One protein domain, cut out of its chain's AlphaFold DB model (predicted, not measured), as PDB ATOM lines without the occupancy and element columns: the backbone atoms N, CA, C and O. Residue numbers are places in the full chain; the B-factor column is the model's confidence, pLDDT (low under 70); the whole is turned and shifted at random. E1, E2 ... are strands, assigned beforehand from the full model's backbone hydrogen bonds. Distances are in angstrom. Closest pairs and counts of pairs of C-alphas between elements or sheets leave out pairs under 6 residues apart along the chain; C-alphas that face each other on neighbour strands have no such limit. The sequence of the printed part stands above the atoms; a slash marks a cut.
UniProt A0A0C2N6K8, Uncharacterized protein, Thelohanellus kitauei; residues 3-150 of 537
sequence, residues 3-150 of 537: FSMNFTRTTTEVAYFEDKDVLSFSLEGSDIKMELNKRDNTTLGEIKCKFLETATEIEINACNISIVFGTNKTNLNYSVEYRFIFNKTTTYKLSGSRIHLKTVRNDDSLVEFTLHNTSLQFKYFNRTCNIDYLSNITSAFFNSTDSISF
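AT A GLANCE: This is residues 3 to 150 of the 537 residues of an uncharacterized protein of Thelohanellus kitauei (UniProt A0A0C2N6K8). Two sheets stand partly face to face as a sandwich with their strands crossed: a large, twisted sheet, E3 to E8 with E15, and a smaller one, E2, E1, E11, E10, E14. A third, three-stranded sheet, E12, E9, E13, lies toward one end, where the chain bends sharply out of the smaller sheet. The printed part has 148 residues with no named helix and 15 named strands, E1 to E15 in chain order, and the class is all strand. The large sheet is branched and mixed; the other two, also mixed, run E2, E1, E11, E10, E14 and E12, E9, E13. The whole is compact, with a radius of gyration of the C-alphas of 15.6 A, and elongated, spanning 49 by 32 by 27 A.

IN THESE COORDINATES: The large sheet holds E3, residues 22 to 28; E4, 31 to 37, 19.7 A; E5, 43 to 53, 31.9 A; E6, 57 to 69, 35.8 A; E7, 74 to 80, 19.7 A; E8, 83 to 87; and E15, 147 to 149. C-alpha 57 is at (158.965, 156.520, -286.104). The smaller sheet holds E1, 3 to 8, beginning at C-alpha (159.633, 146.692, -306.993); E2, 14 to 18; E10, 97 to 102; E11, 110 to 116, 18.7 A; and E14, 138 to 141. The third has E9, 90 to 95; E12, 118 to 120; and E13, 127 to 132. E15 ends at C-alpha (150.933, 149.646, -289.435).

HOW THE PARTS SIT: E3 to E7 form a meander, each strand the antiparallel neighbour of the one before; N 46 and O 66 of E5 and E6 are 2.8 A apart. E5 lies on one side of E6, and E7 and E8 on the other side; within hydrogen-bond range are N 65 and O 78 of E6 and E7, 2.8 A apart, and N 58 and O 86 of E6 and E8, 2.8 A apart. E15 is parallel to E8, with N 148 and O 83 at 2.9 A. The sandwich's facing parts are 9.7 A centre to centre, their strands at 66 degrees. E1 and E11 are antiparallel, with N 6 and O 112 at 2.8 A. E9 runs on into E10 at 80 degrees, and E11 into E12 at 81 degrees. E9 and E13 are parallel, with N 129 and O 91 at 2.8 A.

THE WHOLE: The C-alphas farthest apart, those of Asn 72 and Asn 126, are 49.9 A apart. The printed part has no cut and no long link. Mean pLDDT of the printed part is 88.1; residues 105 to 107 and 133 to 136 are under 70.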
ATOM      1  N   PHE A   3     160.873 145.926-306.991       82.00
ATOM      2  CA  PHE A   3     159.633 146.692-306.993       82.00
ATOM      3  C   PHE A   3     158.901 146.477-308.310       82.00
ATOM      4  O   PHE A   3     159.522 146.512-309.374       82.00
ATOM      5  N   SER A   4     157.585 146.314-308.243       81.50
ATOM      6  CA  SER A   4     156.726 146.554-309.394       81.50
ATOM      7  C   SER A   4     155.459 147.310-308.997       81.50
ATOM      8  O   SER A   4     154.917 147.141-307.901       81.50
ATOM      9  N   MET A   5     154.990 148.164-309.904       86.06
ATOM     10  CA  MET A   5     153.698 148.835-309.805       86.06
ATOM     11  C   MET A   5     152.884 148.474-311.040       86.06
ATOM     12  O   MET A   5     153.279 148.796-312.161       86.06
ATOM     13  N   ASN A   6     151.748 147.818-310.824       83.62
ATOM     14  CA  ASN A   6     150.749 147.557-311.844       83.62
ATOM     15  C   ASN A   6     149.564 148.503-311.632       83.62
ATOM     16  O   ASN A   6     148.821 148.384-310.661       83.62
ATOM     17  N   PHE A   7     149.381 149.442-312.548       82.12
ATOM     18  CA  PHE A   7     148.220 150.314-312.593       82.12
ATOM     19  C   PHE A   7     147.266 149.819-313.678       82.12
ATOM     20  O   PHE A   7     147.649 149.710-314.840       82.12
ATOM     21  N   THR A   8     146.014 149.573-313.309       82.00
ATOM     22  CA  THR A   8     144.915 149.214-314.211       82.00
ATOM     23  C   THR A   8     143.817 150.263-314.063       82.00
ATOM     24  O   THR A   8     143.334 150.470-312.955       82.00
ATOM     25  N   ARG A   9     143.398 150.920-315.152       76.38
ATOM     26  CA  ARG A   9     142.193 151.783-315.163       76.38
ATOM     27  C   ARG A   9     141.013 151.127-315.867       76.38
ATOM     28  O   ARG A   9     139.877 151.272-315.432       76.38
ATOM     29  N   THR A  10     141.291 150.382-316.925       75.50
ATOM     30  CA  THR A  10     140.338 149.510-317.614       75.50
ATOM     31  C   THR A  10     141.057 148.219-317.996       75.50
ATOM     32  O   THR A  10     142.281 148.122-317.887       75.50
ATOM     33  N   THR A  11     140.329 147.243-318.539       71.88
ATOM     34  CA  THR A  11     140.913 146.023-319.121       71.88
ATOM     35  C   THR A  11     141.877 146.276-320.294       71.88
ATOM     36  O   THR A  11     142.573 145.350-320.710       71.88
ATOM     37  N   THR A  12     141.942 147.503-320.828       76.94
ATOM     38  CA  THR A  12     142.855 147.913-321.910       76.94
ATOM     39  C   THR A  12     143.882 148.972-321.490       76.94
ATOM     40  O   THR A  12     144.960 149.034-322.083       76.94
ATOM     41  N   GLU A  13     143.600 149.784-320.468       81.19
ATOM     42  CA  GLU A  13     144.513 150.799-319.929       81.19
ATOM     43  C   GLU A  13     145.301 150.247-318.733       81.19
ATOM     44  O   GLU A  13     144.944 150.461-317.571       81.19
ATOM     45  N   VAL A  14     146.394 149.540-319.038       85.62
ATOM     46  CA  VAL A  14     147.328 148.979-318.049       85.62
ATOM     47  C   VAL A  14     148.721 149.592-318.219       85.62
ATOM     48  O   VAL A  14     149.315 149.520-319.297       85.62
ATOM     49  N   ALA A  15     149.266 150.166-317.145       88.81
ATOM     50  CA  ALA A  15     150.663 150.578-317.045       88.81
ATOM     51  C   ALA A  15     151.379 149.729-315.996       88.81
ATOM     52  O   ALA A  15     150.989 149.699-314.833       88.81
ATOM     53  N   TYR A  16     152.462 149.078-316.408       92.94
ATOM     54  CA  TYR A  16     153.279 148.240-315.546       92.94
ATOM     55  C   TYR A  16     154.724 148.750-315.550       92.94
ATOM     56  O   TYR A  16     155.310 148.943-316.620       92.94
ATOM     57  N   PHE A  17     155.264 148.976-314.354       90.88
ATOM     58  CA  PHE A  17     156.609 149.491-314.098       90.88
ATOM     59  C   PHE A  17     157.382 148.502-313.217       90.88
ATOM     60  O   PHE A  17     156.820 147.985-312.251       90.88
ATOM     61  N   GLU A  18     158.666 148.281-313.505       92.94
ATOM     62  CA  GLU A  18     159.589 147.491-312.669       92.94
ATOM     63  C   GLU A  18     160.696 148.368-312.051       92.94
ATOM     64  O   GLU A  18     160.823 149.552-312.365       92.94
ATOM     65  N   ASP A  19     161.553 147.771-311.214       88.81
ATOM     66  CA  ASP A  19     162.770 148.374-310.640       88.81
ATOM     67  C   ASP A  19     163.606 149.168-311.668       88.81
ATOM     68  O   ASP A  19     164.102 150.258-311.389       88.81
ATOM     69  N   LYS A  20     163.721 148.622-312.882       91.94
ATOM     70  CA  LYS A  20     164.477 149.152-314.022       91.94
ATOM     71  C   LYS A  20     163.870 150.413-314.655       91.94
ATOM     72  O   LYS A  20     164.549 151.043-315.461       91.94
ATOM     73  N   ASP A  21     162.596 150.693-314.380       93.06
ATOM     74  CA  ASP A  21     161.833 151.821-314.922       93.06
ATOM     75  C   ASP A  21     161.787 152.990-313.909       93.06
ATOM     76  O   ASP A  21     161.224 154.041-314.205       93.06
ATOM     77  N   VAL A  22     162.407 152.851-312.726       92.94
ATOM     78  CA  VAL A  22     162.648 153.964-311.791       92.94
ATOM     79  C   VAL A  22     163.757 154.864-312.352       92.94
ATOM     80  O   VAL A  22     164.908 154.442-312.467       92.94
ATOM     81  N   LEU A  23     163.428 156.116-312.681       93.31
ATOM     82  CA  LEU A  23     164.400 157.122-313.128       93.31
ATOM     83  C   LEU A  23     165.149 157.756-311.962       93.31
ATOM     84  O   LEU A  23     166.369 157.913-312.011       93.31
ATOM     85  N   SER A  24     164.406 158.176-310.940       93.81
ATOM     86  CA  SER A  24     164.948 158.938-309.823       93.81
ATOM     87  C   SER A  24     164.182 158.653-308.534       93.81
ATOM     88  O   SER A  24     163.015 158.252-308.537       93.81
ATOM     89  N   PHE A  25     164.877 158.854-307.420       91.50
ATOM     90  CA  PHE A  25     164.312 158.840-306.081       91.50
ATOM     91  C   PHE A  25     164.976 159.962-305.282       91.50
ATOM     92  O   PHE A  25     166.201 159.953-305.121       91.50
ATOM     93  N   SER A  26     164.195 160.931-304.804       93.69
ATOM     94  CA  SER A  26     164.685 162.067-304.022       93.69
ATOM     95  C   SER A  26     163.939 162.213-302.694       93.69
ATOM     96  O   SER A  26     162.803 161.766-302.520       93.69
ATOM     97  N   LEU A  27     164.629 162.827-301.732       91.81
ATOM     98  CA  LEU A  27     164.090 163.238-300.440       91.81
ATOM     99  C   LEU A  27     164.280 164.752-300.346       91.81
ATOM    100  O   LEU A  27     165.399 165.235-300.158       91.81
ATOM    101  N   GLU A  28     163.198 165.497-300.541       91.94
ATOM    102  CA  GLU A  28     163.199 166.953-300.691       91.94
ATOM    103  C   GLU A  28     162.461 167.588-299.510       91.94
ATOM    104  O   GLU A  28     161.252 167.813-299.527       91.94
ATOM    105  N   GLY A  29     163.205 167.839-298.430       92.38
ATOM    106  CA  GLY A  29     162.643 168.350-297.180       92.38
ATOM    107  C   GLY A  29     161.761 167.304-296.495       92.38
ATOM    108  O   GLY A  29     162.281 166.335-295.951       92.38
ATOM    109  N   SER A  30     160.446 167.528-296.515       93.56
ATOM    110  CA  SER A  30     159.411 166.613-296.003       93.56
ATOM    111  C   SER A  30     158.797 165.716-297.078       93.56
ATOM    112  O   SER A  30     157.857 164.981-296.782       93.56
ATOM    113  N   ASP A  31     159.262 165.796-298.324       94.12
ATOM    114  CA  ASP A  31     158.636 165.107-299.448       94.12
ATOM    115  C   ASP A  31     159.524 163.949-299.934       94.12
ATOM    116  O   ASP A  31     160.734 164.104-300.111       94.12
ATOM    117  N   ILE A  32     158.917 162.784-300.173       94.19
ATOM    118  CA  ILE A  32     159.525 161.662-300.899       94.19
ATOM    119  C   ILE A  32     159.043 161.743-302.343       94.19
ATOM    120  O   ILE A  32     157.833 161.740-302.577       94.19
ATOM    121  N   LYS A  33     159.966 161.759-303.306       96.19
ATOM    122  CA  LYS A  33     159.644 161.704-304.733       96.19
ATOM    123  C   LYS A  33     160.237 160.454-305.373       96.19
ATOM    124  O   LYS A  33     161.413 160.157-305.176       96.19
ATOM    125  N   MET A  34     159.442 159.752-306.172       95.31
ATOM    126  CA  MET A  34     159.886 158.678-307.059       95.31
ATOM    127  C   MET A  34     159.373 158.954-308.472       95.31
ATOM    128  O   MET A  34     158.166 159.066-308.686       95.31
ATOM    129  N   GLU A  35     160.288 159.056-309.433       95.31
ATOM    130  CA  GLU A  35     159.963 159.238-310.849       95.31
ATOM    131  C   GLU A  35     160.113 157.909-311.587       95.31
ATOM    132  O   GLU A  35     161.139 157.233-311.484       95.31
ATOM    133  N   LEU A  36     159.087 157.543-312.349       94.25
ATOM    134  CA  LEU A  36     158.985 156.313-313.120       94.25
ATOM    135  C   LEU A  36     158.869 156.652-314.609       94.25
ATOM    136  O   LEU A  36     158.109 157.534-315.007       94.25
ATOM    137  N   ASN A  37     159.583 155.923-315.456       95.31
ATOM    138  CA  ASN A  37     159.473 156.015-316.905       95.31
ATOM    139  C   ASN A  37     159.687 154.634-317.513       95.31
ATOM    140  O   ASN A  37     160.784 154.076-317.476       95.31
ATOM    141  N   LYS A  38     158.621 154.107-318.106       92.81
ATOM    142  CA  LYS A  38     158.642 152.844-318.834       92.81
ATOM    143  C   LYS A  38     159.640 152.939-319.990       92.81
ATOM    144  O   LYS A  38     159.635 153.919-320.727       92.81
ATOM    145  N   ARG A  39     160.447 151.897-320.211       89.81
ATOM    146  CA  ARG A  39     161.501 151.827-321.257       89.81
ATOM    147  C   ARG A  39     161.159 152.387-322.655       89.81
ATOM    148  O   ARG A  39     162.070 152.791-323.373       89.81
ATOM    149  N   ASP A  40     159.895 152.376-323.075       89.44
ATOM    150  CA  ASP A  40     159.458 152.921-324.370       89.44
ATOM    151  C   ASP A  40     159.282 154.458-324.395       89.44
ATOM    152  O   ASP A  40     159.050 155.026-325.460       89.44
ATOM    153  N   ASN A  41     159.441 155.139-323.254       87.88
ATOM    154  CA  ASN A  41     159.190 156.569-323.034       87.88
ATOM    155  C   ASN A  41     157.748 157.024-323.334       87.88
ATOM    156  O   ASN A  41     157.486 158.221-323.455       87.88
ATOM    157  N   THR A  42     156.799 156.089-323.455       91.75
ATOM    158  CA  THR A  42     155.380 156.401-323.693       91.75
ATOM    159  C   THR A  42     154.573 156.502-322.406       91.75
ATOM    160  O   THR A  42     153.451 156.991-322.443       91.75
ATOM    161  N   THR A  43     155.090 156.007-321.277       93.25
ATOM    162  CA  THR A  43     154.372 156.004-319.996       93.25
ATOM    163  C   THR A  43     155.275 156.514-318.881       93.25
ATOM    164  O   THR A  43     156.278 155.880-318.549       93.25
ATOM    165  N   LEU A  44     154.896 157.654-318.302       95.06
ATOM    166  CA  LEU A  44     155.556 158.250-317.139       95.06
ATOM    167  C   LEU A  44     154.687 158.045-315.900       95.06
ATOM    168  O   LEU A  44     153.462 158.046-316.003       95.06
ATOM    169  N   GLY A  45     155.314 157.923-314.738       95.38
ATOM    170  CA  GLY A  45     154.656 157.971-313.440       95.38
ATOM    171  C   GLY A  45     155.447 158.839-312.467       95.38
ATOM    172  O   GLY A  45     156.670 158.914-312.542       95.38
ATOM    173  N   GLU A  46     154.763 159.488-311.538       95.81
ATOM    174  CA  GLU A  46     155.380 160.204-310.425       95.81
ATOM    175  C   GLU A  46     154.618 159.853-309.149       95.81
ATOM    176  O   GLU A  46     153.408 160.061-309.069       95.81
ATOM    177  N   ILE A  47     155.326 159.324-308.154       95.69
ATOM    178  CA  ILE A  47     154.792 159.100-306.811       95.69
ATOM    179  C   ILE A  47     155.432 160.146-305.907       95.69
ATOM    180  O   ILE A  47     156.644 160.117-305.681       95.69
ATOM    181  N   LYS A  48     154.619 161.064-305.383       96.62
ATOM    182  CA  LYS A  48     155.056 162.096-304.446       96.62
ATOM    183  C   LYS A  48     154.296 161.987-303.126       96.62
ATOM    184  O   LYS A  48     153.135 162.379-303.037       96.62
ATOM    185  N   CYS A  49     154.973 161.482-302.100       96.62
ATOM    186  CA  CYS A  49     154.469 161.387-300.729       96.62
ATOM    187  C   CYS A  49     155.019 162.506-299.850       96.62
ATOM    188  O   CYS A  49     156.107 163.022-300.101       96.62
ATOM    189  N   LYS A  50     154.319 162.804-298.760       96.38
ATOM    190  CA  LYS A  50     154.913 163.472-297.600       96.38
ATOM    191  C   LYS A  50     155.430 162.423-296.622       96.38
ATOM    192  O   LYS A  50     154.931 161.298-296.572       96.38
ATOM    193  N   PHE A  51     156.426 162.791-295.827       96.06
ATOM    194  CA  PHE A  51     156.872 162.007-294.687       96.06
ATOM    195  C   PHE A  51     157.134 162.888-293.465       96.06
ATOM    196  O   PHE A  51     157.545 164.044-293.570       96.06
ATOM    197  N   LEU A  52     156.898 162.313-292.290       95.81
ATOM    198  CA  LEU A  52     157.179 162.911-290.994       95.81
ATOM    199  C   LEU A  52     158.106 161.980-290.215       95.81
ATOM    200  O   LEU A  52     157.726 160.875-289.830       95.81
ATOM    201  N   GLU A  53     159.332 162.435-289.973       95.19
ATOM    202  CA  GLU A  53     160.305 161.720-289.154       95.19
ATOM    203  C   GLU A  53     160.221 162.193-287.691       95.19
ATOM    204  O   GLU A  53     160.512 163.347-287.379       95.19
ATOM    205  N   THR A  54     159.840 161.296-286.773       95.69
ATOM    206  CA  THR A  54     159.836 161.556-285.320       95.69
ATOM    207  C   THR A  54     161.108 160.992-284.670       95.69
ATOM    208  O   THR A  54     162.028 160.555-285.362       95.69
ATOM    209  N   ALA A  55     161.214 160.975-283.338       95.56
ATOM    210  CA  ALA A  55     162.334 160.303-282.667       95.56
ATOM    211  C   ALA A  55     162.306 158.774-282.879       95.56
ATOM    212  O   ALA A  55     163.345 158.160-283.123       95.56
ATOM    213  N   THR A  56     161.116 158.175-282.812       95.56
ATOM    214  CA  THR A  56     160.882 156.723-282.783       95.56
ATOM    215  C   THR A  56     160.352 156.154-284.092       95.56
ATOM    216  O   THR A  56     160.468 154.951-284.306       95.56
ATOM    217  N   GLU A  57     159.774 156.975-284.967       95.62
ATOM    218  CA  GLU A  57     158.965 156.520-286.104       95.62
ATOM    219  C   GLU A  57     159.224 157.349-287.369       95.62
ATOM    220  O   GLU A  57     159.766 158.457-287.318       95.62
ATOM    221  N   ILE A  58     158.823 156.795-288.509       94.81
ATOM    222  CA  ILE A  58     158.608 157.513-289.764       94.81
ATOM    223  C   ILE A  58     157.169 157.240-290.195       94.81
ATOM    224  O   ILE A  58     156.786 156.084-290.371       94.81
ATOM    225  N   GLU A  59     156.387 158.297-290.368       95.06
ATOM    226  CA  GLU A  59     155.082 158.248-291.026       95.06
ATOM    227  C   GLU A  59     155.261 158.672-292.490       95.06
ATOM    228  O   GLU A  59     155.893 159.693-292.753       95.06
ATOM    229  N   ILE A  60     154.714 157.910-293.438       94.81
ATOM    230  CA  ILE A  60     154.577 158.305-294.848       94.81
ATOM    231  C   ILE A  60     153.085 158.487-295.124       94.81
ATOM    232  O   ILE A  60     152.296 157.589-294.826       94.81
ATOM    233  N   ASN A  61     152.692 159.644-295.656       94.94
ATOM    234  CA  ASN A  61     151.291 160.006-295.861       94.94
ATOM    235  C   ASN A  61     151.079 160.921-297.081       94.94
ATOM    236  O   ASN A  61     152.038 161.369-297.714       94.94
ATOM    237  N   ALA A  62     149.808 161.181-297.413       93.19
ATOM    238  CA  ALA A  62     149.390 162.112-298.468       93.19
ATOM    239  C   ALA A  62     150.139 161.900-299.804       93.19
ATOM    240  O   ALA A  62     150.702 162.838-300.377       93.19
ATOM    241  N   CYS A  63     150.186 160.649-300.273       93.88
ATOM    242  CA  CYS A  63     150.868 160.285-301.510       93.88
ATOM    243  C   CYS A  63     150.008 160.622-302.727       93.88
ATOM    244  O   CYS A  63     148.989 159.980-302.969       93.88
ATOM    245  N   ASN A  64     150.456 161.581-303.531       94.56
ATOM    246  CA  ASN A  64     149.913 161.805-304.863       94.56
ATOM    247  C   ASN A  64     150.620 160.879-305.857       94.56
ATOM    248  O   ASN A  64     151.848 160.870-305.939       94.56
ATOM    249  N   ILE A  65     149.841 160.107-306.607       93.31
ATOM    250  CA  ILE A  65     150.306 159.260-307.704       93.31
ATOM    251  C   ILE A  65     149.783 159.889-308.993       93.31
ATOM    252  O   ILE A  65     148.570 159.915-309.211       93.31
ATOM    253  N   SER A  66     150.678 160.389-309.845       94.19
ATOM    254  CA  SER A  66     150.340 160.797-311.211       94.19
ATOM    255  C   SER A  66     150.882 159.790-312.220       94.19
ATOM    256  O   SER A  66     151.973 159.248-312.031       94.19
ATOM    257  N   ILE A  67     150.126 159.504-313.281       92.81
ATOM    258  CA  ILE A  67     150.554 158.623-314.375       92.81
ATOM    259  C   ILE A  67     150.085 159.208-315.707       92.81
ATOM    260  O   ILE A  67     148.915 159.544-315.882       92.81
ATOM    261  N   VAL A  68     151.009 159.312-316.660       93.38
ATOM    262  CA  VAL A  68     150.791 159.889-317.989       93.38
ATOM    263  C   VAL A  68     150.807 158.774-319.030       93.38
ATOM    264  O   VAL A  68     151.852 158.178-319.294       93.38
ATOM    265  N   PHE A  69     149.648 158.507-319.631       89.56
ATOM    266  CA  PHE A  69     149.429 157.396-320.557       89.56
ATOM    267  C   PHE A  69     149.654 157.759-322.027       89.56
ATOM    268  O   PHE A  69     148.933 158.577-322.610       89.56
ATOM    269  N   GLY A  70     150.598 157.048-322.644       85.31
ATOM    270  CA  GLY A  70     150.811 156.973-324.086       85.31
ATOM    271  C   GLY A  70     151.276 158.274-324.745       85.31
ATOM    272  O   GLY A  70     151.507 159.306-324.114       85.31
ATOM    273  N   THR A  71     151.339 158.250-326.078       81.56
ATOM    274  CA  THR A  71     151.587 159.446-326.908       81.56
ATOM    275  C   THR A  71     150.545 160.544-326.696       81.56
ATOM    276  O   THR A  71     150.856 161.721-326.860       81.56
ATOM    277  N   ASN A  72     149.327 160.161-326.304       83.75
ATOM    278  CA  ASN A  72     148.207 161.066-326.046       83.75
ATOM    279  C   ASN A  72     148.342 161.802-324.700       83.75
ATOM    280  O   ASN A  72     147.592 162.741-324.451       83.75
ATOM    281  N   LYS A  73     149.281 161.380-323.840       81.81
ATOM    282  CA  LYS A  73     149.597 161.980-322.536       81.81
ATOM    283  C   LYS A  73     148.379 162.194-321.634       81.81
ATOM    284  O   LYS A  73     148.262 163.225-320.974       81.81
ATOM    285  N   THR A  74     147.478 161.212-321.582       87.75
ATOM    286  CA  THR A  74     146.347 161.244-320.641       87.75
ATOM    287  C   THR A  74     146.899 161.179-319.218       87.75
ATOM    288  O   THR A  74     147.449 160.155-318.824       87.75
ATOM    289  N   ASN A  75     146.826 162.295-318.491       91.81
ATOM    290  CA  ASN A  75     147.374 162.430-317.144       91.81
ATOM    291  C   ASN A  75     146.294 162.098-316.107       91.81
ATOM    292  O   ASN A  75     145.303 162.820-315.987       91.81
ATOM    293  N   LEU A  76     146.498 161.016-315.366       90.25
ATOM    294  CA  LEU A  76     145.637 160.565-314.278       90.25
ATOM    295  C   LEU A  76     146.323 160.888-312.950       90.25
ATOM    296  O   LEU A  76     147.502 160.586-312.793       90.25
ATOM    297  N   ASN A  77     145.602 161.491-312.003       91.75
ATOM    298  CA  ASN A  77     146.145 161.919-310.711       91.75
ATOM    299  C   ASN A  77     145.271 161.377-309.583       91.75
ATOM    300  O   ASN A  77     144.055 161.556-309.611       91.75
ATOM    301  N   TYR A  78     145.891 160.752-308.584       89.50
ATOM    302  CA  TYR A  78     145.200 160.106-307.473       89.50
ATOM    303  C   TYR A  78     145.850 160.450-306.129       89.50
ATOM    304  O   TYR A  78     147.073 160.391-306.014       89.50
ATOM    305  N   SER A  79     145.041 160.760-305.110       90.50
ATOM    306  CA  SER A  79     145.511 161.087-303.754       90.50
ATOM    307  C   SER A  79     145.277 159.931-302.779       90.50
ATOM    308  O   SER A  79     144.157 159.448-302.602       90.50
ATOM    309  N   VAL A  80     146.348 159.482-302.132       89.12
ATOM    310  CA  VAL A  80     146.355 158.394-301.151       89.12
ATOM    311  C   VAL A  80     146.578 158.995-299.767       89.12
ATOM    312  O   VAL A  80     147.700 159.339-299.391       89.12
ATOM    313  N   GLU A  81     145.500 159.122-298.995       88.94
ATOM    314  CA  GLU A  81     145.522 159.742-297.659       88.94
ATOM    315  C   GLU A  81     145.931 158.773-296.532       88.94
ATOM    316  O   GLU A  81     146.067 159.186-295.377       88.94
ATOM    317  N   TYR A  82     146.201 157.504-296.869       87.50
ATOM    318  CA  TYR A  82     146.708 156.496-295.937       87.50
ATOM    319  C   TYR A  82     147.994 156.941-295.248       87.50
ATOM    320  O   TYR A  82     148.883 157.542-295.854       87.50
ATOM    321  N   ARG A  83     148.114 156.555-293.977       91.88
ATOM    322  CA  ARG A  83     149.294 156.812-293.148       91.88
ATOM    323  C   ARG A  83     150.028 155.504-292.889       91.88
ATOM    324  O   ARG A  83     149.571 154.684-292.094       91.88
ATOM    325  N   PHE A  84     151.153 155.303-293.566       91.56
ATOM    326  CA  PHE A  84     152.029 154.149-293.376       91.56
ATOM    327  C   PHE A  84     153.035 154.460-292.265       91.56
ATOM    328  O   PHE A  84     153.846 155.373-292.413       91.56
ATOM    329  N   ILE A  85     152.978 153.725-291.152       93.69
ATOM    330  CA  ILE A  85     153.786 154.018-289.957       93.69
ATOM    331  C   ILE A  85     154.860 152.941-289.765       93.69
ATOM    332  O   ILE A  85     154.563 151.749-289.666       93.69
ATOM    333  N   PHE A  86     156.121 153.377-289.685       93.88
ATOM    334  CA  PHE A  86     157.295 152.524-289.514       93.88
ATOM    335  C   PHE A  86     158.061 152.904-288.240       93.88
ATOM    336  O   PHE A  86     158.589 154.007-288.121       93.88
ATOM    337  N   ASN A  87     158.172 151.977-287.290       95.12
ATOM    338  CA  ASN A  87     158.923 152.158-286.052       95.12
ATOM    339  C   ASN A  87     160.421 151.894-286.289       95.12
ATOM    340  O   ASN A  87     160.818 150.803-286.700       95.12
ATOM    341  N   LYS A  88     161.277 152.870-285.971       95.56
ATOM    342  CA  LYS A  88     162.730 152.836-286.220       95.56
ATOM    343  C   LYS A  88     163.492 151.783-285.413       95.56
ATOM    344  O   LYS A  88     164.661 151.525-285.696       95.56
ATOM    345  N   THR A  89     162.858 151.170-284.417       95.94
ATOM    346  CA  THR A  89     163.422 150.027-283.681       95.94
ATOM    347  C   THR A  89     163.210 148.690-284.408       95.94
ATOM    348  O   THR A  89     163.794 147.682-284.014       95.94
ATOM    349  N   THR A  90     162.438 148.664-285.502       95.69
ATOM    350  CA  THR A  90     162.065 147.449-286.246       95.69
ATOM    351  C   THR A  90     162.665 147.433-287.655       95.69
ATOM    352  O   THR A  90     162.462 148.361-288.429       95.69
ATOM    353  N   THR A  91     163.371 146.359-288.026       95.00
ATOM    354  CA  THR A  91     163.608 146.030-289.448       95.00
ATOM    355  C   THR A  91     162.360 145.354-290.007       95.00
ATOM    356  O   THR A  91     161.914 144.345-289.461       95.00
ATOM    357  N   TYR A  92     161.823 145.871-291.108       93.50
ATOM    358  CA  TYR A  92     160.667 145.316-291.813       93.50
ATOM    359  C   TYR A  92     161.161 144.496-293.005       93.50
ATOM    360  O   TYR A  92     161.921 145.016-293.823       93.50
ATOM    361  N   LYS A  93     160.727 143.239-293.131       92.88
ATOM    362  CA  LYS A  93     160.964 142.409-294.323       92.88
ATOM    363  C   LYS A  93     159.635 142.094-294.995       92.88
ATOM    364  O   LYS A  93     158.848 141.326-294.455       92.88
ATOM    365  N   LEU A  94     159.415 142.708-296.148       88.12
ATOM    366  CA  LEU A  94     158.216 142.642-296.975       88.12
ATOM    367  C   LEU A  94     158.467 141.647-298.114       88.12
ATOM    368  O   LEU A  94     159.164 141.956-299.087       88.12
ATOM    369  N   SER A  95     157.938 140.434-297.961       85.62
ATOM    370  CA  SER A  95     158.055 139.353-298.942       85.62
ATOM    371  C   SER A  95     156.727 139.151-299.668       85.62
ATOM    372  O   SER A  95     155.673 139.078-299.034       85.62
ATOM    373  N   GLY A  96     156.778 139.078-301.004       82.88
ATOM    374  CA  GLY A  96     155.615 138.808-301.862       82.88
ATOM    375  C   GLY A  96     154.437 139.770-301.666       82.88
ATOM    376  O   GLY A  96     153.290 139.368-301.845       82.88
ATOM    377  N   SER A  97     154.697 141.002-301.224       82.81
ATOM    378  CA  SER A  97     153.683 141.854-300.608       82.81
ATOM    379  C   SER A  97     152.880 142.650-301.619       82.81
ATOM    380  O   SER A  97     153.475 143.393-302.388       82.81
ATOM    381  N   ARG A  98     151.545 142.552-301.573       87.12
ATOM    382  CA  ARG A  98     150.647 143.299-302.465       87.12
ATOM    383  C   ARG A  98     149.788 144.308-301.708       87.12
ATOM    384  O   ARG A  98     149.056 143.945-300.784       87.12
ATOM    385  N   ILE A  99     149.845 145.564-302.143       84.62
ATOM    386  CA  ILE A  99     148.999 146.660-301.659       84.62
ATOM    387  C   ILE A  99     148.087 147.072-302.815       84.62
ATOM    388  O   ILE A  99     148.573 147.474-303.870       84.62
ATOM    389  N   HIS A 100     146.777 146.933-302.624       88.56
ATOM    390  CA  HIS A 100     145.747 147.108-303.648       88.56
ATOM    391  C   HIS A 100     144.937 148.371-303.352       88.56
ATOM    392  O   HIS A 100     144.024 148.338-302.525       88.56
ATOM    393  N   LEU A 101     145.254 149.480-304.023       86.56
ATOM    394  CA  LEU A 101     144.510 150.734-303.894       86.56
ATOM    395  C   LEU A 101     143.389 150.784-304.948       86.56
ATOM    396  O   LEU A 101     143.671 150.774-306.145       86.56
ATOM    397  N   LYS A 102     142.125 150.843-304.521       86.88
ATOM    398  CA  LYS A 102     140.928 150.898-305.381       86.88
ATOM    399  C   LYS A 102     140.402 152.325-305.484       86.88
ATOM    400  O   LYS A 102     140.086 152.937-304.462       86.88
ATOM    401  N   THR A 103     140.348 152.863-306.699       77.69
ATOM    402  CA  THR A 103     140.063 154.286-306.986       77.69
ATOM    403  C   THR A 103     138.615 154.683-306.705       77.69
ATOM    404  O   THR A 103     138.377 155.779-306.207       77.69
ATOM    405  N   VAL A 104     137.660 153.793-306.977       78.25
ATOM    406  CA  VAL A 104     136.213 153.989-306.788       78.25
ATOM    407  C   VAL A 104     135.606 152.690-306.232       78.25
ATOM    408  O   VAL A 104     136.195 151.617-306.364       78.25
ATOM    409  N   ARG A 105     134.425 152.749-305.598       63.09
ATOM    410  CA  ARG A 105     133.754 151.553-305.034       63.09
ATOM    411  C   ARG A 105     133.277 150.538-306.084       63.09
ATOM    412  O   ARG A 105     133.081 149.380-305.728       63.09
ATOM    413  N   ASN A 106     133.086 150.962-307.337       63.25
ATOM    414  CA  ASN A 106     132.348 150.206-308.357       63.25
ATOM    415  C   ASN A 106     133.176 149.796-309.590       63.25
ATOM    416  O   ASN A 106     132.662 149.047-310.416       63.25
ATOM    417  N   ASP A 107     134.408 150.286-309.734       64.88
ATOM    418  CA  ASP A 107     135.186 150.164-310.971       64.88
ATOM    419  C   ASP A 107     136.347 149.167-310.841       64.88
ATOM    420  O   ASP A 107     136.967 149.046-309.784       64.88
ATOM    421  N   ASP A 108     136.721 148.528-311.954       76.94
ATOM    422  CA  ASP A 108     137.895 147.638-312.066       76.94
ATOM    423  C   ASP A 108     139.249 148.378-311.916       76.94
ATOM    424  O   ASP A 108     140.317 147.791-312.107       76.94
ATOM    425  N   SER A 109     139.227 149.680-311.607       82.19
ATOM    426  CA  SER A 109     140.418 150.527-311.565       82.19
ATOM    427  C   SER A 109     141.191 150.380-310.244       82.19
ATOM    428  O   SER A 109     140.755 150.757-309.154       82.19
ATOM    429  N   LEU A 110     142.380 149.789-310.364       89.00
ATOM    430  CA  LEU A 110     143.214 149.283-309.282       89.00
ATOM    431  C   LEU A 110     144.669 149.717-309.487       89.00
ATOM    432  O   LEU A 110     145.240 149.539-310.564       89.00
ATOM    433  N   VAL A 111     145.301 150.191-308.415       87.31
ATOM    434  CA  VAL A 111     146.754 150.374-308.340       87.31
ATOM    435  C   VAL A 111     147.322 149.319-307.399       87.31
ATOM    436  O   VAL A 111     147.161 149.399-306.182       87.31
ATOM    437  N   GLU A 112     147.947 148.298-307.979       90.81
ATOM    438  CA  GLU A 112     148.586 147.192-307.274       90.81
ATOM    439  C   GLU A 112     150.096 147.446-307.181       90.81
ATOM    440  O   GLU A 112     150.833 147.357-308.165       90.81
ATOM    441  N   PHE A 113     150.570 147.744-305.974       87.81
ATOM    442  CA  PHE A 113     151.996 147.764-305.659       87.81
ATOM    443  C   PHE A 113     152.421 146.375-305.202       87.81
ATOM    444  O   PHE A 113     151.907 145.893-304.190       87.81
ATOM    445  N   THR A 114     153.383 145.761-305.894       87.50
ATOM    446  CA  THR A 114     154.006 144.513-305.443       87.50
ATOM    447  C   THR A 114     155.447 144.758-304.997       87.50
ATOM    448  O   THR A 114     156.315 145.165-305.770       87.50
ATOM    449  N   LEU A 115     155.705 144.485-303.717       84.44
ATOM    450  CA  LEU A 115     157.021 144.557-303.095       84.44
ATOM    451  C   LEU A 115     157.593 143.139-302.992       84.44
ATOM    452  O   LEU A 115     157.165 142.321-302.171       84.44
ATOM    453  N   HIS A 116     158.576 142.842-303.834       84.88
ATOM    454  CA  HIS A 116     159.335 141.602-303.778       84.88
ATOM    455  C   HIS A 116     160.558 141.798-302.868       84.88
ATOM    456  O   HIS A 116     161.258 142.810-302.953       84.88
ATOM    457  N   ASN A 117     160.803 140.827-301.980       86.50
ATOM    458  CA  ASN A 117     162.017 140.673-301.160       86.50
ATOM    459  C   ASN A 117     162.575 141.980-300.548       86.50
ATOM    460  O   ASN A 117     163.786 142.198-300.490       86.50
ATOM    461  N   THR A 118     161.693 142.885-300.123       86.19
ATOM    462  CA  THR A 118     162.056 144.260-299.775       86.19
ATOM    463  C   THR A 118     162.329 144.368-298.280       86.19
ATOM    464  O   THR A 118     161.523 143.944-297.460       86.19
ATOM    465  N   SER A 119     163.475 144.941-297.906       90.38
ATOM    466  CA  SER A 119     163.882 145.091-296.505       90.38
ATOM    467  C   SER A 119     164.105 146.562-296.171       90.38
ATOM    468  O   SER A 119     165.027 147.179-296.702       90.38
ATOM    469  N   LEU A 120     163.301 147.106-295.257       90.56
ATOM    470  CA  LEU A 120     163.480 148.443-294.692       90.56
ATOM    471  C   LEU A 120     164.167 148.304-293.329       90.56
ATOM    472  O   LEU A 120     163.614 147.716-292.400       90.56
ATOM    473  N   GLN A 121     165.394 148.815-293.229       93.19
ATOM    474  CA  GLN A 121     166.257 148.667-292.059       93.19
ATOM    475  C   GLN A 121     166.744 150.032-291.571       93.19
ATOM    476  O   GLN A 121     167.310 150.817-292.330       93.19
ATOM    477  N   PHE A 122     166.563 150.284-290.278       93.19
ATOM    478  CA  PHE A 122     166.991 151.511-289.612       93.19
ATOM    479  C   PHE A 122     168.285 151.296-288.823       93.19
ATOM    480  O   PHE A 122     168.607 150.183-288.418       93.19
ATOM    481  N   LYS A 123     169.033 152.375-288.569       91.69
ATOM    482  CA  LYS A 123     170.412 152.311-288.044       91.69
ATOM    483  C   LYS A 123     170.560 151.656-286.655       91.69
ATOM    484  O   LYS A 123     171.663 151.240-286.311       91.69
ATOM    485  N   TYR A 124     169.482 151.568-285.872       93.56
ATOM    486  CA  TYR A 124     169.488 151.077-284.485       93.56
ATOM    487  C   TYR A 124     168.300 150.145-284.180       93.56
ATOM    488  O   TYR A 124     167.709 150.210-283.103       93.56
ATOM    489  N   PHE A 125     167.920 149.297-285.140       94.75
ATOM    490  CA  PHE A 125     166.861 148.311-284.926       94.75
ATOM    491  C   PHE A 125     167.264 147.241-283.892       94.75
ATOM    492  O   PHE A 125     168.415 146.816-283.837       94.75
ATOM    493  N   ASN A 126     166.296 146.778-283.101       95.88
ATOM    494  CA  ASN A 126     166.421 145.640-282.183       95.88
ATOM    495  C   ASN A 126     165.311 144.584-282.380       95.88
ATOM    496  O   ASN A 126     165.453 143.459-281.904       95.88
ATOM    497  N   ARG A 127     164.241 144.911-283.118       95.25
ATOM    498  CA  ARG A 127     163.158 144.002-283.523       95.25
ATOM    499  C   ARG A 127     163.222 143.734-285.028       95.25
ATOM    500  O   ARG A 127     163.735 144.543-285.801       95.25
ATOM    501  N   THR A 128     162.713 142.587-285.470       95.25
ATOM    502  CA  THR A 128     162.537 142.275-286.897       95.25
ATOM    503  C   THR A 128     161.124 141.772-287.123       95.25
ATOM    504  O   THR A 128     160.744 140.743-286.574       95.25
ATOM    505  N   CYS A 129     160.373 142.482-287.954       93.31
ATOM    506  CA  CYS A 129     159.040 142.100-288.385       93.31
ATOM    507  C   CYS A 129     159.151 141.479-289.782       93.31
ATOM    508  O   CYS A 129     159.503 142.157-290.750       93.31
ATOM    509  N   ASN A 130     158.919 140.166-289.872       92.00
ATOM    510  CA  ASN A 130     158.876 139.450-291.144       92.00
ATOM    511  C   ASN A 130     157.415 139.375-291.592       92.00
ATOM    512  O   ASN A 130     156.569 138.893-290.844       92.00
ATOM    513  N   ILE A 131     157.141 139.865-292.794       86.31
ATOM    514  CA  ILE A 131     155.801 140.082-293.318       86.31
ATOM    515  C   ILE A 131     155.725 139.325-294.642       86.31
ATOM    516  O   ILE A 131     156.096 139.834-295.704       86.31
ATOM    517  N   ASP A 132     155.313 138.064-294.549       82.62
ATOM    518  CA  ASP A 132     155.038 137.228-295.712       82.62
ATOM    519  C   ASP A 132     153.577 137.436-296.124       82.62
ATOM    520  O   ASP A 132     152.647 137.016-295.434       82.62
ATOM    521  N   TYR A 133     153.387 138.166-297.220       68.19
ATOM    522  CA  TYR A 133     152.076 138.615-297.684       68.19
ATOM    523  C   TYR A 133     151.536 137.766-298.853       68.19
ATOM    524  O   TYR A 133     150.544 138.149-299.471       68.19
ATOM    525  N   LEU A 134     152.115 136.584-299.121       65.31
ATOM    526  CA  LEU A 134     151.698 135.672-300.204       65.31
ATOM    527  C   LEU A 134     150.207 135.264-300.188       65.31
ATOM    528  O   LEU A 134     149.706 134.778-301.202       65.31
ATOM    529  N   SER A 135     149.495 135.458-299.073       60.50
ATOM    530  CA  SER A 135     148.057 135.180-298.917       60.50
ATOM    531  C   SER A 135     147.197 136.388-298.515       60.50
ATOM    532  O   SER A 135     145.973 136.290-298.548       60.50
ATOM    533  N   ASN A 136     147.802 137.513-298.125       65.25
ATOM    534  CA  ASN A 136     147.114 138.615-297.448       65.25
ATOM    535  C   ASN A 136     147.232 139.901-298.279       65.25
ATOM    536  O   ASN A 136     148.249 140.592-298.256       65.25
ATOM    537  N   ILE A 137     146.170 140.234-299.011       74.44
ATOM    538  CA  ILE A 137     146.097 141.456-299.818       74.44
ATOM    539  C   ILE A 137     145.666 142.629-298.931       74.44
ATOM    540  O   ILE A 137     144.533 142.664-298.450       74.44
ATOM    541  N   THR A 138     146.535 143.631-298.773       78.75
ATOM    542  CA  THR A 138     146.153 144.908-298.146       78.75
ATOM    543  C   THR A 138     145.313 145.706-299.141       78.75
ATOM    544  O   THR A 138     145.851 146.430-299.978       78.75
ATOM    545  N   SER A 139     143.990 145.522-299.093       78.88
ATOM    546  CA  SER A 139     143.031 146.319-299.870       78.88
ATOM    547  C   SER A 139     142.771 147.660-299.195       78.88
ATOM    548  O   SER A 139     142.587 147.728-297.983       78.88
ATOM    549  N   ALA A 140     142.737 148.713-300.001       79.44
ATOM    550  CA  ALA A 140     142.685 150.098-299.566       79.44
ATOM    551  C   ALA A 140     141.881 150.943-300.572       79.44
ATOM    552  O   ALA A 140     141.830 150.607-301.753       79.44
ATOM    553  N   PHE A 141     141.265 152.039-300.126       82.81
ATOM    554  CA  PHE A 141     140.491 152.956-300.975       82.81
ATOM    555  C   PHE A 141     141.159 154.328-301.053       82.81
ATOM    556  O   PHE A 141     141.563 154.879-300.027       82.81
ATOM    557  N   PHE A 142     141.247 154.918-302.247       75.44
ATOM    558  CA  PHE A 142     141.691 156.312-302.355       75.44
ATOM    559  C   PHE A 142     140.768 157.224-301.518       75.44
ATOM    560  O   PHE A 142     139.583 156.934-301.344       75.44
ATOM    561  N   ASN A 143     141.339 158.280-300.936       77.44
ATOM    562  CA  ASN A 143     140.714 159.141-299.918       77.44
ATOM    563  C   ASN A 143     140.335 158.457-298.574       77.44
ATOM    564  O   ASN A 143     139.544 159.022-297.816       77.44
ATOM    565  N   SER A 144     140.881 157.281-298.222       80.75
ATOM    566  CA  SER A 144     140.847 156.824-296.818       80.75
ATOM    567  C   SER A 144     142.013 157.391-296.003       80.75
ATOM    568  O   SER A 144     143.155 157.399-296.458       80.75
ATOM    569  N   THR A 145     141.723 157.800-294.764       86.25
ATOM    570  CA  THR A 145     142.680 158.354-293.784       86.25
ATOM    571  C   THR A 145     143.187 157.315-292.768       86.25
ATOM    572  O   THR A 145     143.865 157.668-291.789       86.25
ATOM    573  N   ASP A 146     142.858 156.033-292.977       86.69
ATOM    574  CA  ASP A 146     143.264 154.925-292.109       86.69
ATOM    575  C   ASP A 146     144.797 154.857-291.948       86.69
ATOM    576  O   ASP A 146     145.579 155.165-292.855       86.69
ATOM    577  N   SER A 147     145.248 154.408-290.777       88.25
ATOM    578  CA  SER A 147     146.663 154.142-290.508       88.25
ATOM    579  C   SER A 147     146.999 152.671-290.757       88.25
ATOM    580  O   SER A 147     146.489 151.796-290.055       88.25
ATOM    581  N   ILE A 148     147.907 152.402-291.695       84.94
ATOM    582  CA  ILE A 148     148.461 151.068-291.939       84.94
ATOM    583  C   ILE A 148     149.769 150.948-291.149       84.94
ATOM    584  O   ILE A 148     150.808 151.476-291.549       84.94
ATOM    585  N   SER A 149     149.723 150.224-290.027       86.62
ATOM    586  CA  SER A 149     150.933 149.646-289.435       86.62
ATOM    587  C   SER A 149     151.104 148.229-289.962       86.62
ATOM    588  O   SER A 149     150.201 147.404-289.848       86.62
ATOM    589  N   PHE A 150     152.280 147.928-290.504       83.88
ATOM    590  CA  PHE A 150     152.610 146.594-291.015       83.88
ATOM    591  C   PHE A 150     152.824 145.543-289.914       83.88
ATOM    592  O   PHE A 150     152.909 144.354-290.208       83.88
TER     593      PHE A 150